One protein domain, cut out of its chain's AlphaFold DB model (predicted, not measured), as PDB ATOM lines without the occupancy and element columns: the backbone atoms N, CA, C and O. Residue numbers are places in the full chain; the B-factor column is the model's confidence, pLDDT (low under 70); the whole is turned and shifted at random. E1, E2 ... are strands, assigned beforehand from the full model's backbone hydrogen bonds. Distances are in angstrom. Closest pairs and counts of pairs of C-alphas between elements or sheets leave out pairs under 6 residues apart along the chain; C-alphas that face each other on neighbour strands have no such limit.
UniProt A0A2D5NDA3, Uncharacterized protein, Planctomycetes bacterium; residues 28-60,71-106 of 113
ATOM      1  N   LEU A  28      96.817  51.468 -43.490       71.62
ATOM      2  CA  LEU A  28      96.687  52.663 -42.663       71.62
ATOM      3  C   LEU A  28      96.244  52.255 -41.266       71.62
ATOM      4  O   LEU A  28      95.355  51.416 -41.109       71.62
ATOM      5  N   ARG A  29      96.863  52.845 -40.243       76.12
ATOM      6  CA  ARG A  29      96.376  52.706 -38.869       76.12
ATOM      7  C   ARG A  29      95.124  53.563 -38.724       76.12
ATOM      8  O   ARG A  29      95.172  54.759 -38.986       76.12
ATOM      9  N   VAL A  30      94.037  52.945 -38.287       79.31
ATOM     10  CA  VAL A  30      92.798  53.627 -37.922       79.31
ATOM     11  C   VAL A  30      92.715  53.615 -36.403       79.31
ATOM     12  O   VAL A  30      92.823  52.555 -35.776       79.31
ATOM     13  N   ALA A  31      92.590  54.801 -35.812       86.00
ATOM     14  CA  ALA A  31      92.414  54.942 -34.374       86.00
ATOM     15  C   ALA A  31      91.095  54.298 -33.930       86.00
ATOM     16  O   ALA A  31      90.160  54.155 -34.718       86.00
ATOM     17  N   ALA A  32      91.026  53.902 -32.659       87.00
ATOM     18  CA  ALA A  32      89.753  53.498 -32.083       87.00
ATOM     19  C   ALA A  32      88.780  54.686 -32.115       87.00
ATOM     20  O   ALA A  32      89.196  55.833 -31.935       87.00
ATOM     21  N   SER A  33      87.497  54.411 -32.317       90.38
ATOM     22  CA  SER A  33      86.455  55.433 -32.292       90.38
ATOM     23  C   SER A  33      85.232  54.950 -31.524       90.38
ATOM     24  O   SER A  33      84.929  53.756 -31.469       90.38
ATOM     25  N   LEU A  34      84.541  55.903 -30.906       90.12
ATOM     26  CA  LEU A  34      83.267  55.695 -30.239       90.12
ATOM     27  C   LEU A  34      82.235  56.576 -30.940       90.12
ATOM     28  O   LEU A  34      82.365  57.798 -30.940       90.12
ATOM     29  N   GLN A  35      81.248  55.955 -31.573       91.06
ATOM     30  CA  GLN A  35      80.211  56.644 -32.334       91.06
ATOM     31  C   GLN A  35      78.885  56.587 -31.569       91.06
ATOM     32  O   GLN A  35      78.425  55.484 -31.259       91.06
ATOM     33  N   PRO A  36      78.265  57.732 -31.239       91.00
ATOM     34  CA  PRO A  36      76.941  57.753 -30.634       91.00
ATOM     35  C   PRO A  36      75.856  57.462 -31.676       91.00
ATOM     36  O   PRO A  36      76.011  57.758 -32.864       91.00
ATOM     37  N   ALA A  37      74.734  56.909 -31.225       88.56
ATOM     38  CA  ALA A  37      73.533  56.804 -32.037       88.56
ATOM     39  C   ALA A  37      73.033  58.187 -32.488       88.56
ATOM     40  O   ALA A  37      73.080  59.128 -31.696       88.56
ATOM     41  N   PRO A  38      72.442  58.308 -33.690       88.19
ATOM     42  CA  PRO A  38      71.823  59.559 -34.136       88.19
ATOM     43  C   PRO A  38      70.510  59.883 -33.402       88.19
ATOM     44  O   PRO A  38      69.948  60.953 -33.596       88.19
ATOM     45  N   VAL A  39      70.001  58.959 -32.581       85.88
ATOM     46  CA  VAL A  39      68.744  59.104 -31.835       85.88
ATOM     47  C   VAL A  39      69.051  59.115 -30.341       85.88
ATOM     48  O   VAL A  39      69.816  58.275 -29.855       85.88
ATOM     49  N   SER A  40      68.444  60.046 -29.609       85.81
ATOM     50  CA  SER A  40      68.543  60.107 -28.153       85.81
ATOM     51  C   SER A  40      67.470  59.253 -27.469       85.81
ATOM     52  O   SER A  40      66.401  58.991 -28.015       85.81
ATOM     53  N   LEU A  41      67.765  58.813 -26.249       79.69
ATOM     54  CA  LEU A  41      66.848  58.090 -25.366       79.69
ATOM     55  C   LEU A  41      65.772  58.979 -24.741       79.69
ATOM     56  O   LEU A  41      64.815  58.444 -24.189       79.69
ATOM     57  N   ALA A  42      65.951  60.305 -24.783       80.38
ATOM     58  CA  ALA A  42      65.043  61.283 -24.184       80.38
ATOM     59  C   ALA A  42      64.700  60.996 -22.703       80.38
ATOM     60  O   ALA A  42      63.594  61.267 -22.243       80.38
ATOM     61  N   CYS A  43      65.648  60.446 -21.935       80.50
ATOM     62  CA  CYS A  43      65.462  60.187 -20.507       80.50
ATOM     63  C   CYS A  43      65.396  61.479 -19.692       80.50
ATOM     64  O   CYS A  43      66.145  62.411 -19.967       80.50
ATOM     65  N   LEU A  44      64.597  61.505 -18.620       80.75
ATOM     66  CA  LEU A  44      64.394  62.710 -17.805       80.75
ATOM     67  C   LEU A  44      65.711  63.281 -17.235       80.75
ATOM     68  O   LEU A  44      65.945  64.481 -17.301       80.75
ATOM     69  N   GLY A  45      66.602  62.413 -16.734       77.19
ATOM     70  CA  GLY A  45      67.927  62.793 -16.217       77.19
ATOM     71  C   GLY A  45      69.033  62.890 -17.277       77.19
ATOM     72  O   GLY A  45      70.185  63.175 -16.951       77.19
ATOM     73  N   SER A  46      68.728  62.600 -18.544       75.81
ATOM     74  CA  SER A  46      69.699  62.617 -19.645       75.81
ATOM     75  C   SER A  46      68.990  62.666 -21.009       75.81
ATOM     76  O   SER A  46      69.017  61.694 -21.772       75.81
ATOM     77  N   PRO A  47      68.337  63.798 -21.337       79.06
ATOM     78  CA  PRO A  47      67.458  63.894 -22.505       79.06
ATOM     79  C   PRO A  47      68.217  63.813 -23.838       79.06
ATOM     80  O   PRO A  47      67.668  63.373 -24.847       79.06
ATOM     81  N   ALA A  48      69.502  64.176 -23.835       85.25
ATOM     82  CA  ALA A  48      70.372  64.132 -25.008       85.25
ATOM     83  C   ALA A  48      71.218  62.846 -25.111       85.25
ATOM     84  O   ALA A  48      72.028  62.725 -26.027       85.25
ATOM     85  N   TRP A  49      71.071  61.883 -24.192       86.19
ATOM     86  CA  TRP A  49      71.917  60.686 -24.200       86.19
ATOM     87  C   TRP A  49      71.557  59.754 -25.362       86.19
ATOM     88  O   TRP A  49      70.372  59.475 -25.555       86.19
ATOM     89  N   PRO A  50      72.528  59.247 -26.137       88.38
ATOM     90  CA  PRO A  50      72.243  58.394 -27.282       88.38
ATOM     91  C   PRO A  50      71.714  57.023 -26.848       88.38
ATOM     92  O   PRO A  50      72.144  56.457 -25.843       88.38
ATOM     93  N   GLN A  51      70.818  56.442 -27.648       86.88
ATOM     94  CA  GLN A  51      70.275  55.098 -27.386       86.88
ATOM     95  C   GLN A  51      71.337  53.987 -27.375       86.88
ATOM     96  O   GLN A  51      71.179  52.964 -26.706       86.88
ATOM     97  N   TRP A  52      72.435  54.186 -28.103       86.44
ATOM     98  CA  TRP A  52      73.552  53.259 -28.150       86.44
ATOM     99  C   TRP A  52      74.869  53.976 -28.449       86.44
ATOM    100  O   TRP A  52      74.883  55.083 -28.986       86.44
ATOM    101  N   HIS A  53      75.976  53.307 -28.139       89.00
ATOM    102  CA  HIS A  53      77.307  53.646 -28.634       89.00
ATOM    103  C   HIS A  53      77.888  52.472 -29.421       89.00
ATOM    104  O   HIS A  53      77.827  51.327 -28.971       89.00
ATOM    105  N   LEU A  54      78.473  52.753 -30.583       87.88
ATOM    106  CA  LEU A  54      79.262  51.803 -31.355       87.88
ATOM    107  C   LEU A  54      80.740  52.083 -31.100       87.88
ATOM    108  O   LEU A  54      81.259  53.133 -31.470       87.88
ATOM    109  N   PHE A  55      81.426  51.133 -30.480       86.50
ATOM    110  CA  PHE A  55      82.870  51.171 -30.331       86.50
ATOM    111  C   PHE A  55      83.533  50.371 -31.443       86.50
ATOM    112  O   PHE A  55      83.334  49.158 -31.578       86.50
ATOM    113  N   ILE A  56      84.361  51.064 -32.212       85.56
ATOM    114  CA  ILE A  56      85.196  50.490 -33.255       85.56
ATOM    115  C   ILE A  56      86.623  50.457 -32.701       85.56
ATOM    116  O   ILE A  56      87.217  51.516 -32.478       85.56
ATOM    117  N   PRO A  57      87.204  49.272 -32.449       80.88
ATOM    118  CA  PRO A  57      88.563  49.192 -31.940       80.88
ATOM    119  C   PRO A  57      89.574  49.693 -32.976       80.88
ATOM    120  O   PRO A  57      89.334  49.670 -34.189       80.88
ATOM    121  N   ALA A  58      90.753  50.079 -32.486       82.62
ATOM    122  CA  ALA A  58      91.876  50.414 -33.349       82.62
ATOM    123  C   ALA A  58      92.191  49.233 -34.277       82.62
ATOM    124  O   ALA A  58      92.323  48.082 -33.842       82.62
ATOM    125  N   HIS A  59      92.302  49.518 -35.567       76.25
ATOM    126  CA  HIS A  59      92.519  48.502 -36.587       76.25
ATOM    127  C   HIS A  59      93.407  49.040 -37.706       76.25
ATOM    128  O   HIS A  59      93.900  50.167 -37.672       76.25
ATOM    129  N   ARG A  60      93.674  48.185 -38.689       72.56
ATOM    130  CA  ARG A  60      94.379  48.567 -39.904       72.56
ATOM    131  C   ARG A  60      93.426  48.439 -41.081       72.56
ATOM    132  O   ARG A  60      92.802  47.393 -41.232       72.56
ATOM    133  N   ARG A  71      96.693  39.326 -48.500       48.66
ATOM    134  CA  ARG A  71      96.838  37.856 -48.452       48.66
ATOM    135  C   ARG A  71      96.104  37.197 -47.282       48.66
ATOM    136  O   ARG A  71      95.627  36.077 -47.419       48.66
ATOM    137  N   SER A  72      96.022  37.864 -46.132       53.88
ATOM    138  CA  SER A  72      95.266  37.375 -44.978       53.88
ATOM    139  C   SER A  72      94.593  38.536 -44.291       53.88
ATOM    140  O   SER A  72      95.210  39.593 -44.141       53.88
ATOM    141  N   SER A  73      93.386  38.308 -43.807       57.12
ATOM    142  CA  SER A  73      92.665  39.275 -43.026       57.12
ATOM    143  C   SER A  73      92.102  38.640 -41.764       57.12
ATOM    144  O   SER A  73      91.555  37.542 -41.788       57.12
ATOM    145  N   ARG A  74      92.273  39.322 -40.630       60.56
ATOM    146  CA  ARG A  74      91.565  38.973 -39.395       60.56
ATOM    147  C   ARG A  74      90.468  39.980 -39.148       60.56
ATOM    148  O   ARG A  74      90.742  41.178 -39.103       60.56
ATOM    149  N   GLU A  75      89.268  39.462 -38.959       62.97
ATOM    150  CA  GLU A  75      88.108  40.237 -38.571       62.97
ATOM    151  C   GLU A  75      88.299  40.840 -37.174       62.97
ATOM    152  O   GLU A  75      88.651  40.147 -36.211       62.97
ATOM    153  N   ARG A  76      88.050  42.146 -37.044       67.88
ATOM    154  CA  ARG A  76      87.918  42.815 -35.744       67.88
ATOM    155  C   ARG A  76      86.443  43.069 -35.464       67.88
ATOM    156  O   ARG A  76      85.690  43.465 -36.348       67.88
ATOM    157  N   ARG A  77      86.023  42.795 -34.230       71.69
ATOM    158  CA  ARG A  77      84.630  42.947 -33.798       71.69
ATOM    159  C   ARG A  77      84.412  44.367 -33.297       71.69
ATOM    160  O   ARG A  77      85.171  44.809 -32.434       71.69
ATOM    161  N   ALA A  78      83.388  45.041 -33.806       80.44
ATOM    162  CA  ALA A  78      82.871  46.237 -33.161       80.44
ATOM    163  C   ALA A  78      81.969  45.840 -31.979       80.44
ATOM    164  O   ALA A  78      81.442  44.721 -31.909       80.44
ATOM    165  N   LEU A  79      81.841  46.740 -31.009       83.12
ATOM    166  CA  LEU A  79      81.021  46.535 -29.818       83.12
ATOM    167  C   LEU A  79      79.870  47.536 -29.831       83.12
ATOM    168  O   LEU A  79      80.116  48.735 -29.933       83.12
ATOM    169  N   LEU A  80      78.630  47.060 -29.713       85.62
ATOM    170  CA  LEU A  80      77.462  47.925 -29.580       85.62
ATOM    171  C   LEU A  80      76.990  47.922 -28.124       85.62
ATOM    172  O   LEU A  80      76.551  46.894 -27.609       85.62
ATOM    173  N   PHE A  81      77.069  49.075 -27.473       85.00
ATOM    174  CA  PHE A  81      76.532  49.313 -26.140       85.00
ATOM    175  C   PHE A  81      75.136  49.892 -26.283       85.00
ATOM    176  O   PHE A  81      74.998  50.984 -26.823       85.00
ATOM    177  N   GLN A  82      74.113  49.186 -25.817       85.88
ATOM    178  CA  GLN A  82      72.747  49.708 -25.801       85.88
ATOM    179  C   GLN A  82      72.372  50.182 -24.402       85.88
ATOM    180  O   GLN A  82      72.714  49.533 -23.410       85.88
ATOM    181  N   TYR A  83      71.629  51.281 -24.330       83.88
ATOM    182  CA  TYR A  83      71.102  51.825 -23.085       83.88
ATOM    183  C   TYR A  83      69.576  51.797 -23.122       83.88
ATOM    184  O   TYR A  83      68.963  51.894 -24.186       83.88
ATOM    185  N   ARG A  84      68.945  51.678 -21.954       81.75
ATOM    186  CA  ARG A  84      67.501  51.893 -21.800       81.75
ATOM    187  C   ARG A  84      67.238  52.850 -20.658       81.75
ATOM    188  O   ARG A  84      68.000  52.914 -19.694       81.75
ATOM    189  N   CYS A  85      66.127  53.557 -20.786       81.88
ATOM    190  CA  CYS A  85      65.619  54.413 -19.737       81.88
ATOM    191  C   CYS A  85      64.969  53.573 -18.640       81.88
ATOM    192  O   CYS A  85      64.060  52.794 -18.927       81.88
ATOM    193  N   THR A  86      65.392  53.761 -17.393       77.06
ATOM    194  CA  THR A  86      64.732  53.186 -16.208       77.06
ATOM    195  C   THR A  86      63.959  54.258 -15.431       77.06
ATOM    196  O   THR A  86      63.827  54.179 -14.214       77.06
ATOM    197  N   GLY A  87      63.472  55.297 -16.123       66.94
ATOM    198  CA  GLY A  87      62.776  56.449 -15.541       66.94
ATOM    199  C   GLY A  87      63.709  57.637 -15.297       66.94
ATOM    200  O   GLY A  87      63.718  58.580 -16.085       66.94
ATOM    201  N   LEU A  88      64.507  57.593 -14.225       61.50
ATOM    202  CA  LEU A  88      65.401  58.699 -13.825       61.50
ATOM    203  C   LEU A  88      66.835  58.557 -14.364       61.50
ATOM    204  O   LEU A  88      67.514  59.555 -14.592       61.50
ATOM    205  N   THR A  89      67.285  57.325 -14.594       60.34
ATOM    206  CA  THR A  89      68.657  56.969 -14.987       60.34
ATOM    207  C   THR A  89      68.673  56.079 -16.231       60.34
ATOM    208  O   THR A  89      67.654  55.507 -16.628       60.34
ATOM    209  N   PHE A  90      69.834  55.985 -16.888       68.50
ATOM    210  CA  PHE A  90      70.066  55.022 -17.963       68.50
ATOM    211  C   PHE A  90      70.744  53.767 -17.405       68.50
ATOM    212  O   PHE A  90      71.687  53.861 -16.619       68.50
ATOM    213  N   ALA A  91      70.295  52.591 -17.838       66.69
ATOM    214  CA  ALA A  91      70.948  51.317 -17.546       66.69
ATOM    215  C   ALA A  91      71.533  50.717 -18.840       66.69
ATOM    216  O   ALA A  91      70.854  50.743 -19.875       66.69
ATOM    217  N   PRO A  92      72.769  50.178 -18.830       67.06
ATOM    218  CA  PRO A  92      73.313  49.438 -19.964       67.06
ATOM    219  C   PRO A  92      72.595  48.089 -20.082       67.06
ATOM    220  O   PRO A  92      72.509  47.338 -19.114       67.06
ATOM    221  N   VAL A  93      72.052  47.782 -21.258       64.81
ATOM    222  CA  VAL A  93      71.090  46.673 -21.419       64.81
ATOM    223  C   VAL A  93      71.693  45.455 -22.090       64.81
ATOM    224  O   VAL A  93      71.291  44.341 -21.780       64.81
ATOM    225  N   ALA A  94      72.688  45.634 -22.950       61.94
ATOM    226  CA  ALA A  94      73.532  44.546 -23.421       61.94
ATOM    227  C   ALA A  94      74.701  45.099 -24.238       61.94
ATOM    228  O   ALA A  94      74.576  46.112 -24.933       61.94
ATOM    229  N   LEU A  95      75.811  44.364 -24.211       60.81
ATOM    230  CA  LEU A  95      76.840  44.416 -25.242       60.81
ATOM    231  C   LEU A  95      76.366  43.542 -26.410       60.81
ATOM    232  O   LEU A  95      76.560  42.322 -26.403       60.81
ATOM    233  N   VAL A  96      75.720  44.133 -27.411       58.81
ATOM    234  CA  VAL A  96      75.341  43.386 -28.615       58.81
ATOM    235  C   VAL A  96      76.599  43.256 -29.471       58.81
ATOM    236  O   VAL A  96      77.200  44.246 -29.890       58.81
ATOM    237  N   ARG A  97      77.058  42.020 -29.702       54.38
ATOM    238  CA  ARG A  97      78.158  41.766 -30.643       54.38
ATOM    239  C   ARG A  97      77.669  42.154 -32.034       54.38
ATOM    240  O   ARG A  97      76.795  41.476 -32.567       54.38
ATOM    241  N   VAL A  98      78.230  43.202 -32.635       54.31
ATOM    242  CA  VAL A  98      77.856  43.593 -33.998       54.31
ATOM    243  C   VAL A  98      79.084  43.678 -34.893       54.31
ATOM    244  O   VAL A  98      80.039  44.376 -34.586       54.31
ATOM    245  N   ARG A  99      78.974  42.897 -35.976       51.91
ATOM    246  CA  ARG A  99      79.673  42.830 -37.269       51.91
ATOM    247  C   ARG A  99      81.138  43.259 -37.384       51.91
ATOM    248  O   ARG A  99      81.657  44.185 -36.772       51.91
ATOM    249  N   THR A 100      81.806  42.507 -38.239       45.84
ATOM    250  CA  THR A 100      83.236  42.536 -38.465       45.84
ATOM    251  C   THR A 100      83.597  43.743 -39.317       45.84
ATOM    252  O   THR A 100      83.121  43.904 -40.436       45.84
ATOM    253  N   MET A 101      84.408  44.639 -38.756       47.47
ATOM    254  CA  MET A 101      84.946  45.786 -39.477       47.47
ATOM    255  C   MET A 101      86.458  45.654 -39.550       47.47
ATOM    256  O   MET A 101      87.171  45.725 -38.551       47.47
ATOM    257  N   GLY A 102      86.936  45.471 -40.774       51.34
ATOM    258  CA  GLY A 102      88.344  45.593 -41.092       51.34
ATOM    259  C   GLY A 102      89.102  44.274 -41.103       51.34
ATOM    260  O   GLY A 102      88.807  43.303 -40.407       51.34
ATOM    261  N   TYR A 103      90.121  44.295 -41.947       48.88
ATOM    262  CA  TYR A 103      90.969  43.184 -42.304       48.88
ATOM    263  C   TYR A 103      92.393  43.524 -41.857       48.88
ATOM    264  O   TYR A 103      93.001  44.457 -42.375       48.88
ATOM    265  N   VAL A 104      92.949  42.791 -40.887       47.53
ATOM    266  CA  VAL A 104      94.370  42.962 -40.524       47.53
ATOM    267  C   VAL A 104      95.251  42.434 -41.652       47.53
ATOM    268  O   VAL A 104      95.366  41.221 -41.803       47.53
ATOM    269  N   VAL A 105      95.897  43.323 -42.412       50.56
ATOM    270  CA  VAL A 105      96.849  42.906 -43.449       50.56
ATOM    271  C   VAL A 105      98.227  42.676 -42.834       50.56
ATOM    272  O   VAL A 105      98.935  43.617 -42.476       50.56
ATOM    273  N   HIS A 106      98.598  41.405 -42.695       43.00
ATOM    274  CA  HIS A 106      99.948  40.981 -42.337       43.00
ATOM    275  C   HIS A 106     100.773  40.784 -43.617       43.00
ATOM    276  O   HIS A 106     100.843  39.677 -44.142       43.00
TER     277      HIS A 106
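Overview. This is residues 28 to 60 and 71 to 106 of the 113 residues of an uncharacterized protein of Planctomycetes bacterium (UniProt A0A2D5NDA3). The model is a long, narrow, twisted ribbon of two antiparallel hairpins side by side: a short one, E2 and E3, edge to edge with a much longer one, E4 and E5. The loop of residues 37 to 51 lies at the same end as the E4 to E5 turn, and E1 extends the E2 edge toward the other end. The 69 printed residues hold five named strands, E1 to E5 in chain order, and no named helix; the sheet order is E2, E3, E4, E5, all antiparallel. The class is all strand, and the whole is a loose rod of 51 by 19 by 13 A, with a radius of gyration of the C-alphas of 15.1 A.

Along the chain. E1, residues 28 to 30, begins at C-alpha 28 (96.687, 52.663, -42.663). E2 is residues 33 to 36, and E3, residues 52 to 56, is 13.0 A long. E4, residues 75 to 85, spans 32.6 A. E5, residues 90 to 103, spans 34.2 A, bends by 62 degrees at residue 93 and ends at C-alpha 103 (90.969, 43.184, -42.304).

Arrangement. E1 pairs with no named strand, but its residues 29 to 30 pair antiparallel with residues 59 to 60. It runs on into E2 at 44 degrees. In the hairpin E2 and E3, N 35 and O 54 are 2.8 A apart. E3 and E4 are antiparallel at 163 degrees, with N 53 and O 81 at 2.8 A. In the hairpin E4 and E5, N 93 and O 82 are 2.9 A apart. E2 and E5 are the edge strands and are apart.

Size, cuts and confidence. The C-alphas farthest apart, of Arg 71 and Leu 88, are 51.2 A apart. Residues 61 to 70 are not printed, and C-alphas 60 and 71 are 13.9 A apart across this cut. The link E2 to E3 is long. The pLDDT is under 70 at residues 71 to 76 and 87 to 106.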